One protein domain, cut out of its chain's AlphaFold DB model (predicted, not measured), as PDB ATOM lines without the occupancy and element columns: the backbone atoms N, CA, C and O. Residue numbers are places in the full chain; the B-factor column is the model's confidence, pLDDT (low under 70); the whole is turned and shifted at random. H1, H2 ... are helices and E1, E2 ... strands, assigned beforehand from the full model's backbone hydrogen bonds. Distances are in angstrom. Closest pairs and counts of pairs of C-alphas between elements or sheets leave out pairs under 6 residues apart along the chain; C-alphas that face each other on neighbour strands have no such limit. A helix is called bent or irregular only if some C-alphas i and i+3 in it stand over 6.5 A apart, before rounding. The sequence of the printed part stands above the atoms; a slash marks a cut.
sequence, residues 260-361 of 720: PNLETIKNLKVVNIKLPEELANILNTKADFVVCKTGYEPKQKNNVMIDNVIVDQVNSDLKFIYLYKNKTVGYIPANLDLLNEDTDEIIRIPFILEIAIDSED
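AT A GLANCE: This is residues 260 to 361 of the 720 residues of an uncharacterized protein of Tenericutes bacterium MO-XQ (UniProt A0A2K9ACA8). A long, bent hairpin, E5 and E6, runs along the longest axis of the domain and forms the backbone of one strongly twisted sheet; at one end of it E4, E2 and E3 widen the sheet beyond E5, while E1 lies along E6 and the hairpin's turn, residues 341 to 345, is at the other end. The short helices H1 and H2 are on opposite faces of this sheet. The printed part has 102 residues, with two named helices and six named strands in the order E1 H1 E2 E3 H2 E4 E5 E6; the mixed sheet runs E1 E6 E5 E4 E2 E3. The class is mixed, helices and strands; the whole is compact, with a radius of gyration of the C-alphas of 14.2 A, yet elongated in outline, spanning 48 by 30 by 24 A.

IN THESE COORDINATES: Begin at C-alpha 328 at (13.476, 4.232, 30.137), where E5 starts; it runs to residue 340, 30.9 A, and bends by 76 degrees at residue 334. E6, residues 346 to 357, covers 27.5 A back to C-alpha 357 at (17.097, 0.995, 28.069), bending by 80 degrees at residue 350. Look for E4 at residues 320 to 323, E2 at 289 to 292, E3 at 304 to 306 and E1 at 270 to 274, which starts at (25.658, 5.162, 29.015). H1 is residues 276 to 283, 11.8 A, and only just irregular, with C-alphas 277 and 280 7.0 A apart; H2 is residues 308 to 314, 10.5 A.

HOW THE PARTS SIT: E4, E5 and E6 form a meander, each strand the antiparallel neighbour of the one before; look at N 336 and O 349, 2.8 A, and N 329 and O 322, 3.0 A. E4 and E2 are antiparallel, with N 321 and O 291 at 2.8 A. E2 and the edge strand E3 are parallel, with N 305 and O 290 at 2.8 A. The other edge strand, E1, is antiparallel to E6, with N 274 and O 352 at 2.8 A. The sheet and the two helices make three layers, helices on both faces of a sheet: H1 is on one face of the sheet E1 E6 E5 E4 E2 E3 and H2 on the other. H1 is on one face at a height of 7.9 A, its closest C-alpha pair to E6 being Pro 276 and Phe 351, 5.6 A. H2 is on the opposite face at a height of 8.1 A, only just over E4 and E2, with 3 of its 7 C-alphas falling on each; Cys 292 and Val 311 are its closest C-alphas to E2, 6.7 A. Within hydrogen-bond range are 2 of 4 O i to N i+4 pairs in H1 and 2 of 3 in H2.

THE WHOLE: The two C-alphas farthest apart are those of Asn 302 and Thr 343, 48.3 A. The printed part has no cut; the link from E2 to E3, 11 residues, is long, and the other links are tight. Residues 261 to 262 pair, parallel, with residues 335 to 336 of E5. The mean pLDDT of the printed part is 93.1, and no printed residue is under 70.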
ATOM      1  N   PRO A 260      29.071  -3.557  43.143       90.94
ATOM      2  CA  PRO A 260      29.838  -4.405  42.236       90.94
ATOM      3  C   PRO A 260      31.002  -3.644  41.585       90.94
ATOM      4  O   PRO A 260      30.980  -2.417  41.468       90.94
ATOM      5  N   ASN A 261      32.018  -4.386  41.144       91.88
ATOM      6  CA  ASN A 261      33.065  -3.854  40.274       91.88
ATOM      7  C   ASN A 261      32.674  -4.123  38.817       91.88
ATOM      8  O   ASN A 261      32.277  -5.241  38.500       91.88
ATOM      9  N   LEU A 262      32.810  -3.120  37.955       92.19
ATOM     10  CA  LEU A 262      32.596  -3.238  36.517       92.19
ATOM     11  C   LEU A 262      33.918  -3.053  35.784       92.19
ATOM     12  O   LEU A 262      34.543  -1.996  35.884       92.19
ATOM     13  N   GLU A 263      34.310  -4.075  35.028       89.00
ATOM     14  CA  GLU A 263      35.557  -4.081  34.253       89.00
ATOM     15  C   GLU A 263      35.471  -3.228  32.978       89.00
ATOM     16  O   GLU A 263      36.485  -2.749  32.478       89.00
ATOM     17  N   THR A 264      34.269  -3.040  32.428       86.62
ATOM     18  CA  THR A 264      34.037  -2.250  31.213       86.62
ATOM     19  C   THR A 264      32.629  -1.666  31.202       86.62
ATOM     20  O   THR A 264      31.688  -2.277  31.712       86.62
ATOM     21  N   ILE A 265      32.476  -0.485  30.600       88.19
ATOM     22  CA  ILE A 265      31.184   0.182  30.390       88.19
ATOM     23  C   ILE A 265      30.887   0.446  28.907       88.19
ATOM     24  O   ILE A 265      29.780   0.869  28.582       88.19
ATOM     25  N   LYS A 266      31.819   0.134  27.996       82.00
ATOM     26  CA  LYS A 266      31.679   0.282  26.531       82.00
ATOM     27  C   LYS A 266      30.428  -0.350  25.935       82.00
ATOM     28  O   LYS A 266      29.872   0.174  24.975       82.00
ATOM     29  N   ASN A 267      30.023  -1.498  26.470       83.62
ATOM     30  CA  ASN A 267      28.890  -2.261  25.946       83.62
ATOM     31  C   ASN A 267      27.541  -1.723  26.447       83.62
ATOM     32  O   ASN A 267      26.491  -2.202  26.028       83.62
ATOM     33  N   LEU A 268      27.560  -0.733  27.342       88.50
ATOM     34  CA  LEU A 268      26.371  -0.114  27.903       88.50
ATOM     35  C   LEU A 268      26.053   1.180  27.151       88.50
ATOM     36  O   LEU A 268      26.933   1.982  26.841       88.50
ATOM     37  N   LYS A 269      24.765   1.439  26.914       90.50
ATOM     38  CA  LYS A 269      24.281   2.714  26.360       90.50
ATOM     39  C   LYS A 269      24.299   3.801  27.448       90.50
ATOM     40  O   LYS A 269      23.244   4.252  27.891       90.50
ATOM     41  N   VAL A 270      25.486   4.183  27.927       93.38
ATOM     42  CA  VAL A 270      25.658   5.162  29.015       93.38
ATOM     43  C   VAL A 270      25.170   6.543  28.571       93.38
ATOM     44  O   VAL A 270      25.704   7.148  27.645       93.38
ATOM     45  N   VAL A 271      24.149   7.053  29.258       93.38
ATOM     46  CA  VAL A 271      23.580   8.393  29.059       93.38
ATOM     47  C   VAL A 271      24.246   9.394  29.989       93.38
ATOM     48  O   VAL A 271      24.479  10.539  29.600       93.38
ATOM     49  N   ASN A 272      24.540   8.973  31.220       94.31
ATOM     50  CA  ASN A 272      25.168   9.825  32.218       94.31
ATOM     51  C   ASN A 272      26.028   9.028  33.203       94.31
ATOM     52  O   ASN A 272      25.782   7.848  33.448       94.31
ATOM     53  N   ILE A 273      27.006   9.701  33.803       95.25
ATOM     54  CA  ILE A 273      27.776   9.201  34.943       95.25
ATOM     55  C   ILE A 273      27.579  10.199  36.082       95.25
ATOM     56  O   ILE A 273      27.695  11.407  35.886       95.25
ATOM     57  N   LYS A 274      27.242   9.704  37.269       95.62
ATOM     58  CA  LYS A 274      26.903  10.520  38.443       95.62
ATOM     59  C   LYS A 274      27.753  10.136  39.643       95.62
ATOM     60  O   LYS A 274      28.225   9.000  39.747       95.62
ATOM     61  N   LEU A 275      27.929  11.075  40.567       95.88
ATOM     62  CA  LEU A 275      28.687  10.835  41.789       95.88
ATOM     63  C   LEU A 275      27.880   9.979  42.783       95.88
ATOM     64  O   LEU A 275      26.664  10.149  42.892       95.88
ATOM     65  N   PRO A 276      28.536   9.107  43.569       96.06
ATOM     66  CA  PRO A 276      27.894   8.326  44.628       96.06
ATOM     67  C   PRO A 276      27.004   9.130  45.591       96.06
ATOM     68  O   PRO A 276      25.948   8.644  45.998       96.06
ATOM     69  N   GLU A 277      27.376  10.370  45.931       94.81
ATOM     70  CA  GLU A 277      26.555  11.233  46.800       94.81
ATOM     71  C   GLU A 277      25.183  11.593  46.220       94.81
ATOM     72  O   GLU A 277      24.260  11.919  46.970       94.81
ATOM     73  N   GLU A 278      25.023  11.505  44.899       95.19
ATOM     74  CA  GLU A 278      23.764  11.791  44.225       95.19
ATOM     75  C   GLU A 278      22.761  10.638  44.340       95.19
ATOM     76  O   GLU A 278      21.583  10.864  44.075       95.19
ATOM     77  N   LEU A 279      23.166   9.432  44.769       94.50
ATOM     78  CA  LEU A 279      22.295   8.245  44.798       94.50
ATOM     79  C   LEU A 279      20.971   8.512  45.521       94.50
ATOM     80  O   LEU A 279      19.898   8.222  44.995       94.50
ATOM     81  N   ALA A 280      21.039   9.133  46.700       92.12
ATOM     82  CA  ALA A 280      19.850   9.466  47.475       92.12
ATOM     83  C   ALA A 280      18.932  10.457  46.741       92.12
ATOM     84  O   ALA A 280      17.716  10.386  46.890       92.12
ATOM     85  N   ASN A 281      19.486  11.379  45.948       93.75
ATOM     86  CA  ASN A 281      18.703  12.324  45.152       93.75
ATOM     87  C   ASN A 281      18.079  11.647  43.925       93.75
ATOM     88  O   ASN A 281      16.925  11.927  43.603       93.75
ATOM     89  N   ILE A 282      18.794  10.715  43.291       94.44
ATOM     90  CA  ILE A 282      18.265   9.902  42.187       94.44
ATOM     91  C   ILE A 282      17.063   9.080  42.677       94.44
ATOM     92  O   ILE A 282      15.983   9.172  42.093       94.44
ATOM     93  N   LEU A 283      17.192   8.389  43.816       93.25
ATOM     94  CA  LEU A 283      16.100   7.627  44.449       93.25
ATOM     95  C   LEU A 283      14.908   8.500  44.897       93.25
ATOM     96  O   LEU A 283      13.794   8.011  45.078       93.25
ATOM     97  N   ASN A 284      15.112   9.812  45.059       89.56
ATOM     98  CA  ASN A 284      14.041  10.767  45.366       89.56
ATOM     99  C   ASN A 284      13.355  11.335  44.114       89.56
ATOM    100  O   ASN A 284      12.359  12.052  44.240       89.56
ATOM    101  N   THR A 285      13.891  11.073  42.923       91.38
ATOM    102  CA  THR A 285      13.317  11.564  41.669       91.38
ATOM    103  C   THR A 285      12.074  10.745  41.329       91.38
ATOM    104  O   THR A 285      12.098   9.521  41.420       91.38
ATOM    105  N   LYS A 286      10.983  11.416  40.946       92.38
ATOM    106  CA  LYS A 286       9.748  10.737  40.535       92.38
ATOM    107  C   LYS A 286       9.895  10.130  39.139       92.38
ATOM    108  O   LYS A 286      10.461  10.768  38.247       92.38
ATOM    109  N   ALA A 287       9.327   8.946  38.956       94.25
ATOM    110  CA  ALA A 287       9.151   8.292  37.661       94.25
ATOM    111  C   ALA A 287       7.704   7.808  37.506       94.25
ATOM    112  O   ALA A 287       6.981   7.731  38.500       94.25
ATOM    113  N   ASP A 288       7.283   7.513  36.271       94.50
ATOM    114  CA  ASP A 288       5.913   7.049  36.012       94.50
ATOM    115  C   ASP A 288       5.700   5.637  36.590       94.50
ATOM    116  O   ASP A 288       4.648   5.351  37.169       94.50
ATOM    117  N   PHE A 289       6.734   4.790  36.505       95.75
ATOM    118  CA  PHE A 289       6.815   3.494  37.178       95.75
ATOM    119  C   PHE A 289       8.276   3.146  37.504       95.75
ATOM    120  O   PHE A 289       9.192   3.516  36.764       95.75
ATOM    121  N   VAL A 290       8.515   2.447  38.614       96.56
ATOM    122  CA  VAL A 290       9.857   2.019  39.040       96.56
ATOM    123  C   VAL A 290       9.875   0.532  39.322       96.56
ATOM    124  O   VAL A 290       9.038   0.035  40.068       96.56
ATOM    125  N   VAL A 291      10.883  -0.149  38.787       96.75
ATOM    126  CA  VAL A 291      11.228  -1.521  39.167       96.75
ATOM    127  C   VAL A 291      12.604  -1.484  39.818       96.75
ATOM    128  O   VAL A 291      13.545  -0.933  39.246       96.75
ATOM    129  N   CYS A 292      12.738  -2.004  41.032       96.25
ATOM    130  CA  CYS A 292      13.981  -1.914  41.792       96.25
ATOM    131  C   CYS A 292      14.311  -3.204  42.535       96.25
ATOM    132  O   CYS A 292      13.435  -3.998  42.866       96.25
ATOM    133  N   LYS A 293      15.602  -3.388  42.808       95.06
ATOM    134  CA  LYS A 293      16.092  -4.421  43.713       95.06
ATOM    135  C   LYS A 293      15.928  -3.984  45.163       95.06
ATOM    136  O   LYS A 293      15.957  -2.791  45.471       95.06
ATOM    137  N   THR A 294      15.842  -4.960  46.060       92.31
ATOM    138  CA  THR A 294      15.822  -4.709  47.509       92.31
ATOM    139  C   THR A 294      17.020  -3.849  47.939       92.31
ATOM    140  O   THR A 294      18.157  -4.113  47.544       92.31
ATOM    141  N   GLY A 295      16.772  -2.820  48.752       89.81
ATOM    142  CA  GLY A 295      17.772  -1.854  49.224       89.81
ATOM    143  C   GLY A 295      17.974  -0.630  48.320       89.81
ATOM    144  O   GLY A 295      18.761   0.255  48.667       89.81
ATOM    145  N   TYR A 296      17.277  -0.562  47.183       92.50
ATOM    146  CA  TYR A 296      17.266   0.583  46.264       92.50
ATOM    147  C   TYR A 296      15.857   1.157  46.086       92.50
ATOM    148  O   TYR A 296      15.520   1.684  45.024       92.50
ATOM    149  N   GLU A 297      15.022   1.057  47.119       92.12
ATOM    150  CA  GLU A 297      13.653   1.550  47.067       92.12
ATOM    151  C   GLU A 297      13.630   3.086  46.948       92.12
ATOM    152  O   GLU A 297      14.297   3.793  47.718       92.12
ATOM    153  N   PRO A 298      12.851   3.646  46.007       92.50
ATOM    154  CA  PRO A 298      12.673   5.086  45.921       92.50
ATOM    155  C   PRO A 298      11.781   5.595  47.066       92.50
ATOM    156  O   PRO A 298      11.032   4.851  47.696       92.50
ATOM    157  N   LYS A 299      11.786   6.912  47.314       88.94
ATOM    158  CA  LYS A 299      10.857   7.512  48.299       88.94
ATOM    159  C   LYS A 299       9.401   7.549  47.836       88.94
ATOM    160  O   LYS A 299       8.506   7.743  48.663       88.94
ATOM    161  N   GLN A 300       9.155   7.462  46.530       90.38
ATOM    162  CA  GLN A 300       7.791   7.406  46.014       90.38
ATOM    163  C   GLN A 300       7.142   6.084  46.437       90.38
ATOM    164  O   GLN A 300       7.788   5.048  46.412       90.38
ATOM    165  N   LYS A 301       5.878   6.130  46.864       84.81
ATOM    166  CA  LYS A 301       5.170   4.939  47.364       84.81
ATOM    167  C   LYS A 301       4.322   4.240  46.308       84.81
ATOM    168  O   LYS A 301       4.065   3.055  46.430       84.81
ATOM    169  N   ASN A 302       3.860   4.988  45.313       86.50
ATOM    170  CA  ASN A 302       3.004   4.459  44.260       86.50
ATOM    171  C   ASN A 302       3.863   4.051  43.066       86.50
ATOM    172  O   ASN A 302       4.862   4.721  42.792       86.50
ATOM    173  N   ASN A 303       3.414   3.030  42.335       91.12
ATOM    174  CA  ASN A 303       3.991   2.596  41.059       91.12
ATOM    175  C   ASN A 303       5.457   2.178  41.225       91.12
ATOM    176  O   ASN A 303       6.336   2.560  40.452       91.12
ATOM    177  N   VAL A 304       5.711   1.444  42.308       93.75
ATOM    178  CA  VAL A 304       7.010   0.875  42.643       93.75
ATOM    179  C   VAL A 304       6.828  -0.615  42.805       93.75
ATOM    180  O   VAL A 304       6.002  -1.055  43.598       93.75
ATOM    181  N   MET A 305       7.645  -1.369  42.089       94.38
ATOM    182  CA  MET A 305       7.746  -2.806  42.221       94.38
ATOM    183  C   MET A 305       9.150  -3.167  42.701       94.38
ATOM    184  O   MET A 305      10.150  -2.688  42.155       94.38
ATOM    185  N   ILE A 306       9.221  -3.992  43.744       94.88
ATOM    186  CA  ILE A 306      10.480  -4.547  44.243       94.88
ATOM    187  C   ILE A 306      10.592  -5.961  43.689       94.88
ATOM    188  O   ILE A 306       9.943  -6.872  44.196       94.88
ATOM    189  N   ASP A 307      11.392  -6.128  42.642       94.75
ATOM    190  CA  ASP A 307      11.581  -7.414  41.980       94.75
ATOM    191  C   ASP A 307      12.995  -7.513  41.409       94.75
ATOM    192  O   ASP A 307      13.377  -6.794  40.482       94.75
ATOM    193  N   ASN A 308      13.792  -8.412  41.985       94.19
ATOM    194  CA  ASN A 308      15.166  -8.605  41.546       94.19
ATOM    195  C   ASN A 308      15.235  -9.272  40.169       94.19
ATOM    196  O   ASN A 308      16.096  -8.907  39.372       94.19
ATOM    197  N   VAL A 309      14.316 -10.200  39.886       94.69
ATOM    198  CA  VAL A 309      14.315 -11.023  38.675       94.69
ATOM    199  C   VAL A 309      14.048 -10.155  37.452       94.69
ATOM    200  O   VAL A 309      14.784 -10.251  36.475       94.69
ATOM    201  N   ILE A 310      13.062  -9.256  37.517       95.19
ATOM    202  CA  ILE A 310      12.737  -8.357  36.396       95.19
ATOM    203  C   ILE A 310      13.912  -7.421  36.081       95.19
ATOM    204  O   ILE A 310      14.231  -7.186  34.917       95.19
ATOM    205  N   VAL A 311      14.591  -6.898  37.107       95.75
ATOM    206  CA  VAL A 311      15.777  -6.052  36.899       95.75
ATOM    207  C   VAL A 311      16.932  -6.868  36.300       95.75
ATOM    208  O   VAL A 311      17.593  -6.399  35.371       95.75
ATOM    209  N   ASP A 312      17.154  -8.089  36.796       93.81
ATOM    210  CA  ASP A 312      18.213  -8.996  36.332       93.81
ATOM    211  C   ASP A 312      18.017  -9.476  34.888       93.81
ATOM    212  O   ASP A 312      19.008  -9.692  34.192       93.81
ATOM    213  N   GLN A 313      16.770  -9.601  34.418       92.06
ATOM    214  CA  GLN A 313      16.450  -9.958  33.028       92.06
ATOM    215  C   GLN A 313      17.018  -8.959  32.014       92.06
ATOM    216  O   GLN A 313      17.391  -9.356  30.914       92.06
ATOM    217  N   VAL A 314      17.091  -7.677  32.381       91.44
ATOM    218  CA  VAL A 314      17.637  -6.619  31.520       91.44
ATOM    219  C   VAL A 314      19.158  -6.616  31.607       91.44
ATOM    220  O   VAL A 314      19.856  -6.663  30.598       91.44
ATOM    221  N   ASN A 315      19.685  -6.533  32.830       89.88
ATOM    222  CA  ASN A 315      21.115  -6.593  33.104       89.88
ATOM    223  C   ASN A 315      21.338  -6.851  34.604       89.88
ATOM    224  O   ASN A 315      20.850  -6.095  35.445       89.88
ATOM    225  N   SER A 316      22.135  -7.864  34.953       90.44
ATOM    226  CA  SER A 316      22.391  -8.250  36.348       90.44
ATOM    227  C   SER A 316      23.046  -7.160  37.208       90.44
ATOM    228  O   SER A 316      22.887  -7.129  38.436       90.44
ATOM    229  N   ASP A 317      23.763  -6.229  36.579       92.25
ATOM    230  CA  ASP A 317      24.431  -5.125  37.262       92.25
ATOM    231  C   ASP A 317      23.461  -3.995  37.632       92.25
ATOM    232  O   ASP A 317      23.725  -3.239  38.575       92.25
ATOM    233  N   LEU A 318      22.300  -3.908  36.967       94.50
ATOM    234  CA  LEU A 318      21.264  -2.932  37.299       94.50
ATOM    235  C   LEU A 318      20.752  -3.126  38.719       94.50
ATOM    236  O   LEU A 318      20.597  -4.243  39.218       94.50
ATOM    237  N   LYS A 319      20.465  -2.004  39.377       95.38
ATOM    238  CA  LYS A 319      19.854  -1.989  40.712       95.38
ATOM    239  C   LYS A 319      18.436  -1.456  40.699       95.38
ATOM    240  O   LYS A 319      17.613  -1.915  41.479       95.38
ATOM    241  N   PHE A 320      18.137  -0.517  39.812       96.19
ATOM    242  CA  PHE A 320      16.787  -0.004  39.635       96.19
ATOM    243  C   PHE A 320      16.607   0.601  38.246       96.19
ATOM    244  O   PHE A 320      17.565   1.050  37.612       96.19
ATOM    245  N   ILE A 321      15.362   0.589  37.785       97.31
ATOM    246  CA  ILE A 321      14.933   1.013  36.460       97.31
ATOM    247  C   ILE A 321      13.771   1.983  36.618       97.31
ATOM    248  O   ILE A 321      12.781   1.687  37.288       97.31
ATOM    249  N   TYR A 322      13.897   3.149  35.992       96.44
ATOM    250  CA  TYR A 322      12.852   4.159  35.933       96.44
ATOM    251  C   TYR A 322      12.227   4.151  34.546       96.44
ATOM    252  O   TYR A 322      12.885   4.435  33.538       96.44
ATOM    253  N   LEU A 323      10.936   3.850  34.511       96.00
ATOM    254  CA  LEU A 323      10.116   3.893  33.316       96.00
ATOM    255  C   LEU A 323       9.433   5.256  33.263       96.00
ATOM    256  O   LEU A 323       8.711   5.654  34.179       96.00
ATOM    257  N   TYR A 324       9.672   5.970  32.170       93.06
ATOM    258  CA  TYR A 324       8.912   7.148  31.792       93.06
ATOM    259  C   TYR A 324       8.157   6.867  30.495       93.06
ATOM    260  O   TYR A 324       8.552   6.019  29.684       93.06
ATOM    261  N   LYS A 325       7.118   7.659  30.230       87.94
ATOM    262  CA  LYS A 325       6.369   7.580  28.970       87.94
ATOM    263  C   LYS A 325       7.287   7.625  27.739       87.94
ATOM    264  O   LYS A 325       7.190   6.774  26.864       87.94
ATOM    265  N   ASN A 326       8.243   8.558  27.725       88.12
ATOM    266  CA  ASN A 326       9.083   8.829  26.550       88.12
ATOM    267  C   ASN A 326      10.497   8.226  26.618       88.12
ATOM    268  O   ASN A 326      11.234   8.318  25.641       88.12
ATOM    269  N   LYS A 327      10.920   7.682  27.765       92.50
ATOM    270  CA  LYS A 327      12.265   7.112  27.941       92.50
ATOM    271  C   LYS A 327      12.288   6.096  29.078       92.50
ATOM    272  O   LYS A 327      11.535   6.239  30.032       92.50
ATOM    273  N   THR A 328      13.213   5.151  29.027       95.81
ATOM    274  CA  THR A 328      13.476   4.232  30.137       95.81
ATOM    275  C   THR A 328      14.955   4.292  30.468       95.81
ATOM    276  O   THR A 328      15.797   4.277  29.569       95.81
ATOM    277  N   VAL A 329      15.271   4.421  31.754       96.69
ATOM    278  CA  VAL A 329      16.653   4.526  32.226       96.69
ATOM    279  C   VAL A 329      16.912   3.525  33.339       96.69
ATOM    280  O   VAL A 329      16.103   3.374  34.253       96.69
ATOM    281  N   GLY A 330      18.039   2.834  33.246       96.81
ATOM    282  CA  GLY A 330      18.538   1.928  34.270       96.81
ATOM    283  C   GLY A 330      19.707   2.551  35.023       96.81
ATOM    284  O   GLY A 330      20.467   3.335  34.454       96.81
ATOM    285  N   TYR A 331      19.866   2.197  36.296       97.25
ATOM    286  CA  TYR A 331      20.942   2.709  37.136       97.25
ATOM    287  C   TYR A 331      21.827   1.596  37.692       97.25
ATOM    288  O   TYR A 331      21.337   0.625  38.280       97.25
ATOM    289  N   ILE A 332      23.143   1.781  37.543       96.19
ATOM    290  CA  ILE A 332      24.180   0.867  38.032       96.19
ATOM    291  C   ILE A 332      25.160   1.629  38.939       96.19
ATOM    292  O   ILE A 332      26.090   2.276  38.455       96.19
ATOM    293  N   PRO A 333      24.973   1.588  40.266       96.31
ATOM    294  CA  PRO A 333      25.997   1.968  41.234       96.31
ATOM    295  C   PRO A 333      27.121   0.922  41.225       96.31
ATOM    296  O   PRO A 333      26.863  -0.242  41.529       96.31
ATOM    297  N   ALA A 334      28.347   1.320  40.882       95.25
ATOM    298  CA  ALA A 334      29.480   0.404  40.751       95.25
ATOM    299  C   ALA A 334      30.839   1.090  40.956       95.25
ATOM    300  O   ALA A 334      30.974   2.312  40.871       95.25
ATOM    301  N   ASN A 335      31.870   0.280  41.188       94.94
ATOM    302  CA  ASN A 335      33.260   0.694  41.032       94.94
ATOM    303  C   ASN A 335      33.700   0.421  39.591       94.94
ATOM    304  O   ASN A 335      33.723  -0.734  39.174       94.94
ATOM    305  N   LEU A 336      34.038   1.465  38.840       94.56
ATOM    306  CA  LEU A 336      34.404   1.357  37.429       94.56
ATOM    307  C   LEU A 336      35.912   1.232  37.273       94.56
ATOM    308  O   LEU A 336      36.641   2.087  37.780       94.56
ATOM    309  N   ASP A 337      36.359   0.227  36.534       94.38
ATOM    310  CA  ASP A 337      37.747   0.093  36.108       94.38
ATOM    311  C   ASP A 337      37.946   0.855  34.788       94.38
ATOM    312  O   ASP A 337      37.346   0.541  33.763       94.38
ATOM    313  N   LEU A 338      38.758   1.916  34.829       94.62
ATOM    314  CA  LEU A 338      38.994   2.824  33.703       94.62
ATOM    315  C   LEU A 338      40.489   2.897  33.383       94.62
ATOM    316  O   LEU A 338      41.311   3.113  34.273       94.62
ATOM    317  N   LEU A 339      40.847   2.771  32.107       94.88
ATOM    318  CA  LEU A 339      42.224   2.909  31.638       94.88
ATOM    319  C   LEU A 339      42.653   4.380  31.686       94.88
ATOM    320  O   LEU A 339      42.050   5.242  31.044       94.88
ATOM    321  N   ASN A 340      43.709   4.688  32.430       94.00
ATOM    322  CA  ASN A 340      44.263   6.033  32.464       94.00
ATOM    323  C   ASN A 340      45.061   6.323  31.186       94.00
ATOM    324  O   ASN A 340      46.102   5.712  30.971       94.00
ATOM    325  N   GLU A 341      44.625   7.297  30.384       92.06
ATOM    326  CA  GLU A 341      45.256   7.599  29.083       92.06
ATOM    327  C   GLU A 341      46.692   8.132  29.186       92.06
ATOM    328  O   GLU A 341      47.425   8.091  28.203       92.06
ATOM    329  N   ASP A 342      47.089   8.657  30.345       88.88
ATOM    330  CA  ASP A 342      48.415   9.244  30.545       88.88
ATOM    331  C   ASP A 342      49.438   8.239  31.099       88.88
ATOM    332  O   ASP A 342      50.638   8.500  31.059       88.88
ATOM    333  N   THR A 343      48.978   7.126  31.683       87.50
ATOM    334  CA  THR A 343      49.845   6.161  32.397       87.50
ATOM    335  C   THR A 343      49.640   4.706  31.983       87.50
ATOM    336  O   THR A 343      50.406   3.858  32.425       87.50
ATOM    337  N   ASP A 344      48.629   4.412  31.162       89.25
ATOM    338  CA  ASP A 344      48.224   3.062  30.741       89.25
ATOM    339  C   ASP A 344      47.900   2.097  31.905       89.25
ATOM    340  O   ASP A 344      47.860   0.879  31.739       89.25
ATOM    341  N   GLU A 345      47.618   2.631  33.099       93.00
ATOM    342  CA  GLU A 345      47.204   1.860  34.276       93.00
ATOM    343  C   GLU A 345      45.678   1.885  34.461       93.00
ATOM    344  O   GLU A 345      45.021   2.895  34.196       93.00
ATOM    345  N   ILE A 346      45.104   0.795  34.980       93.81
ATOM    346  CA  ILE A 346      43.673   0.712  35.307       93.81
ATOM    347  C   ILE A 346      43.410   1.367  36.663       93.81
ATOM    348  O   ILE A 346      43.952   0.942  37.683       93.81
ATOM    349  N   ILE A 347      42.538   2.372  36.683       93.69
ATOM    350  CA  ILE A 347      42.108   3.097  37.878       93.69
ATOM    351  C   ILE A 347      40.668   2.729  38.195       93.69
ATOM    352  O   ILE A 347      39.782   2.882  37.359       93.69
ATOM    353  N   ARG A 348      40.433   2.327  39.444       93.94
ATOM    354  CA  ARG A 348      39.097   2.016  39.949       93.94
ATOM    355  C   ARG A 348      38.450   3.247  40.569       93.94
ATOM    356  O   ARG A 348      38.999   3.794  41.530       93.94
ATOM    357  N   ILE A 349      37.299   3.684  40.060       94.38
ATOM    358  CA  ILE A 349      36.594   4.871  40.566       94.38
ATOM    359  C   ILE A 349      35.098   4.571  40.778       94.38
ATOM    360  O   ILE A 349      34.437   4.092  39.858       94.38
ATOM    361  N   PRO A 350      34.538   4.856  41.967       94.88
ATOM    362  CA  PRO A 350      33.122   4.645  42.254       94.88
ATOM    363  C   PRO A 350      32.237   5.697  41.576       94.88
ATOM    364  O   PRO A 350      32.405   6.899  41.795       94.88
ATOM    365  N   PHE A 351      31.251   5.229  40.813       95.81
ATOM    366  CA  PHE A 351      30.278   6.055  40.105       95.81
ATOM    367  C   PHE A 351      28.917   5.365  40.002       95.81
ATOM    368  O   PHE A 351      28.776   4.162  40.216       95.81
ATOM    369  N   ILE A 352      27.898   6.144  39.653       96.62
ATOM    370  CA  ILE A 352      26.580   5.644  39.275       96.62
ATOM    371  C   ILE A 352      26.438   5.836  37.769       96.62
ATOM    372  O   ILE A 352      26.468   6.970  37.286       96.62
ATOM    373  N   LEU A 353      26.278   4.745  37.032       96.00
ATOM    374  CA  LEU A 353      25.959   4.791  35.610       96.00
ATOM    375  C   LEU A 353      24.450   4.952  35.435       96.00
ATOM    376  O   LEU A 353      23.676   4.220  36.049       96.00
ATOM    377  N   GLU A 354      24.043   5.880  34.578       96.25
ATOM    378  CA  GLU A 354      22.688   5.982  34.036       96.25
ATOM    379  C   GLU A 354      22.730   5.466  32.597       96.25
ATOM    380  O   GLU A 354      23.393   6.061  31.744       96.25
ATOM    381  N   ILE A 355      22.052   4.354  32.329       95.38
ATOM    382  CA  ILE A 355      22.026   3.705  31.017       95.38
ATOM    383  C   ILE A 355      20.652   3.862  30.364       95.38
ATOM    384  O   ILE A 355      19.623   3.790  31.036       95.38
ATOM    385  N   ALA A 356      20.625   4.076  29.051       95.44
ATOM    386  CA  ALA A 356      19.393   4.036  28.275       95.44
ATOM    387  C   ALA A 356      18.982   2.581  28.047       95.44
ATOM    388  O   ALA A 356      19.768   1.789  27.527       95.44
ATOM    389  N   ILE A 357      17.737   2.270  28.387       95.19
ATOM    390  CA  ILE A 357      17.097   0.995  28.069       95.19
ATOM    391  C   ILE A 357      16.287   1.211  26.790       95.19
ATOM    392  O   ILE A 357      15.580   2.216  26.665       95.19
ATOM    393  N   ASP A 358      16.443   0.322  25.813       92.38
ATOM    394  CA  ASP A 358      15.740   0.454  24.540       92.38
ATOM    395  C   ASP A 358      14.284  -0.019  24.614       92.38
ATOM    396  O   ASP A 358      13.771  -0.409  25.662       92.38
ATOM    397  N   SER A 359      13.567   0.128  23.501       90.88
ATOM    398  CA  SER A 359      12.138  -0.169  23.434       90.88
ATOM    399  C   SER A 359      11.821  -1.654  23.587       90.88
ATOM    400  O   SER A 359      10.745  -1.976  24.081       90.88
ATOM    401  N   GLU A 360      12.722  -2.542  23.158       92.00
ATOM    402  CA  GLU A 360      12.519  -3.988  23.267       92.00
ATOM    403  C   GLU A 360      12.622  -4.408  24.732       92.00
ATOM    404  O   GLU A 360      11.666  -4.957  25.280       92.00
ATOM    405  N   ASP A 361      13.698  -4.004  25.410       93.25
ATOM    406  CA  ASP A 361      13.861  -4.243  26.843       93.25
ATOM    407  C   ASP A 361      12.764  -3.560  27.665       93.25
ATOM    408  O   ASP A 361      12.225  -4.156  28.596       93.25
TER     409      ASP A 361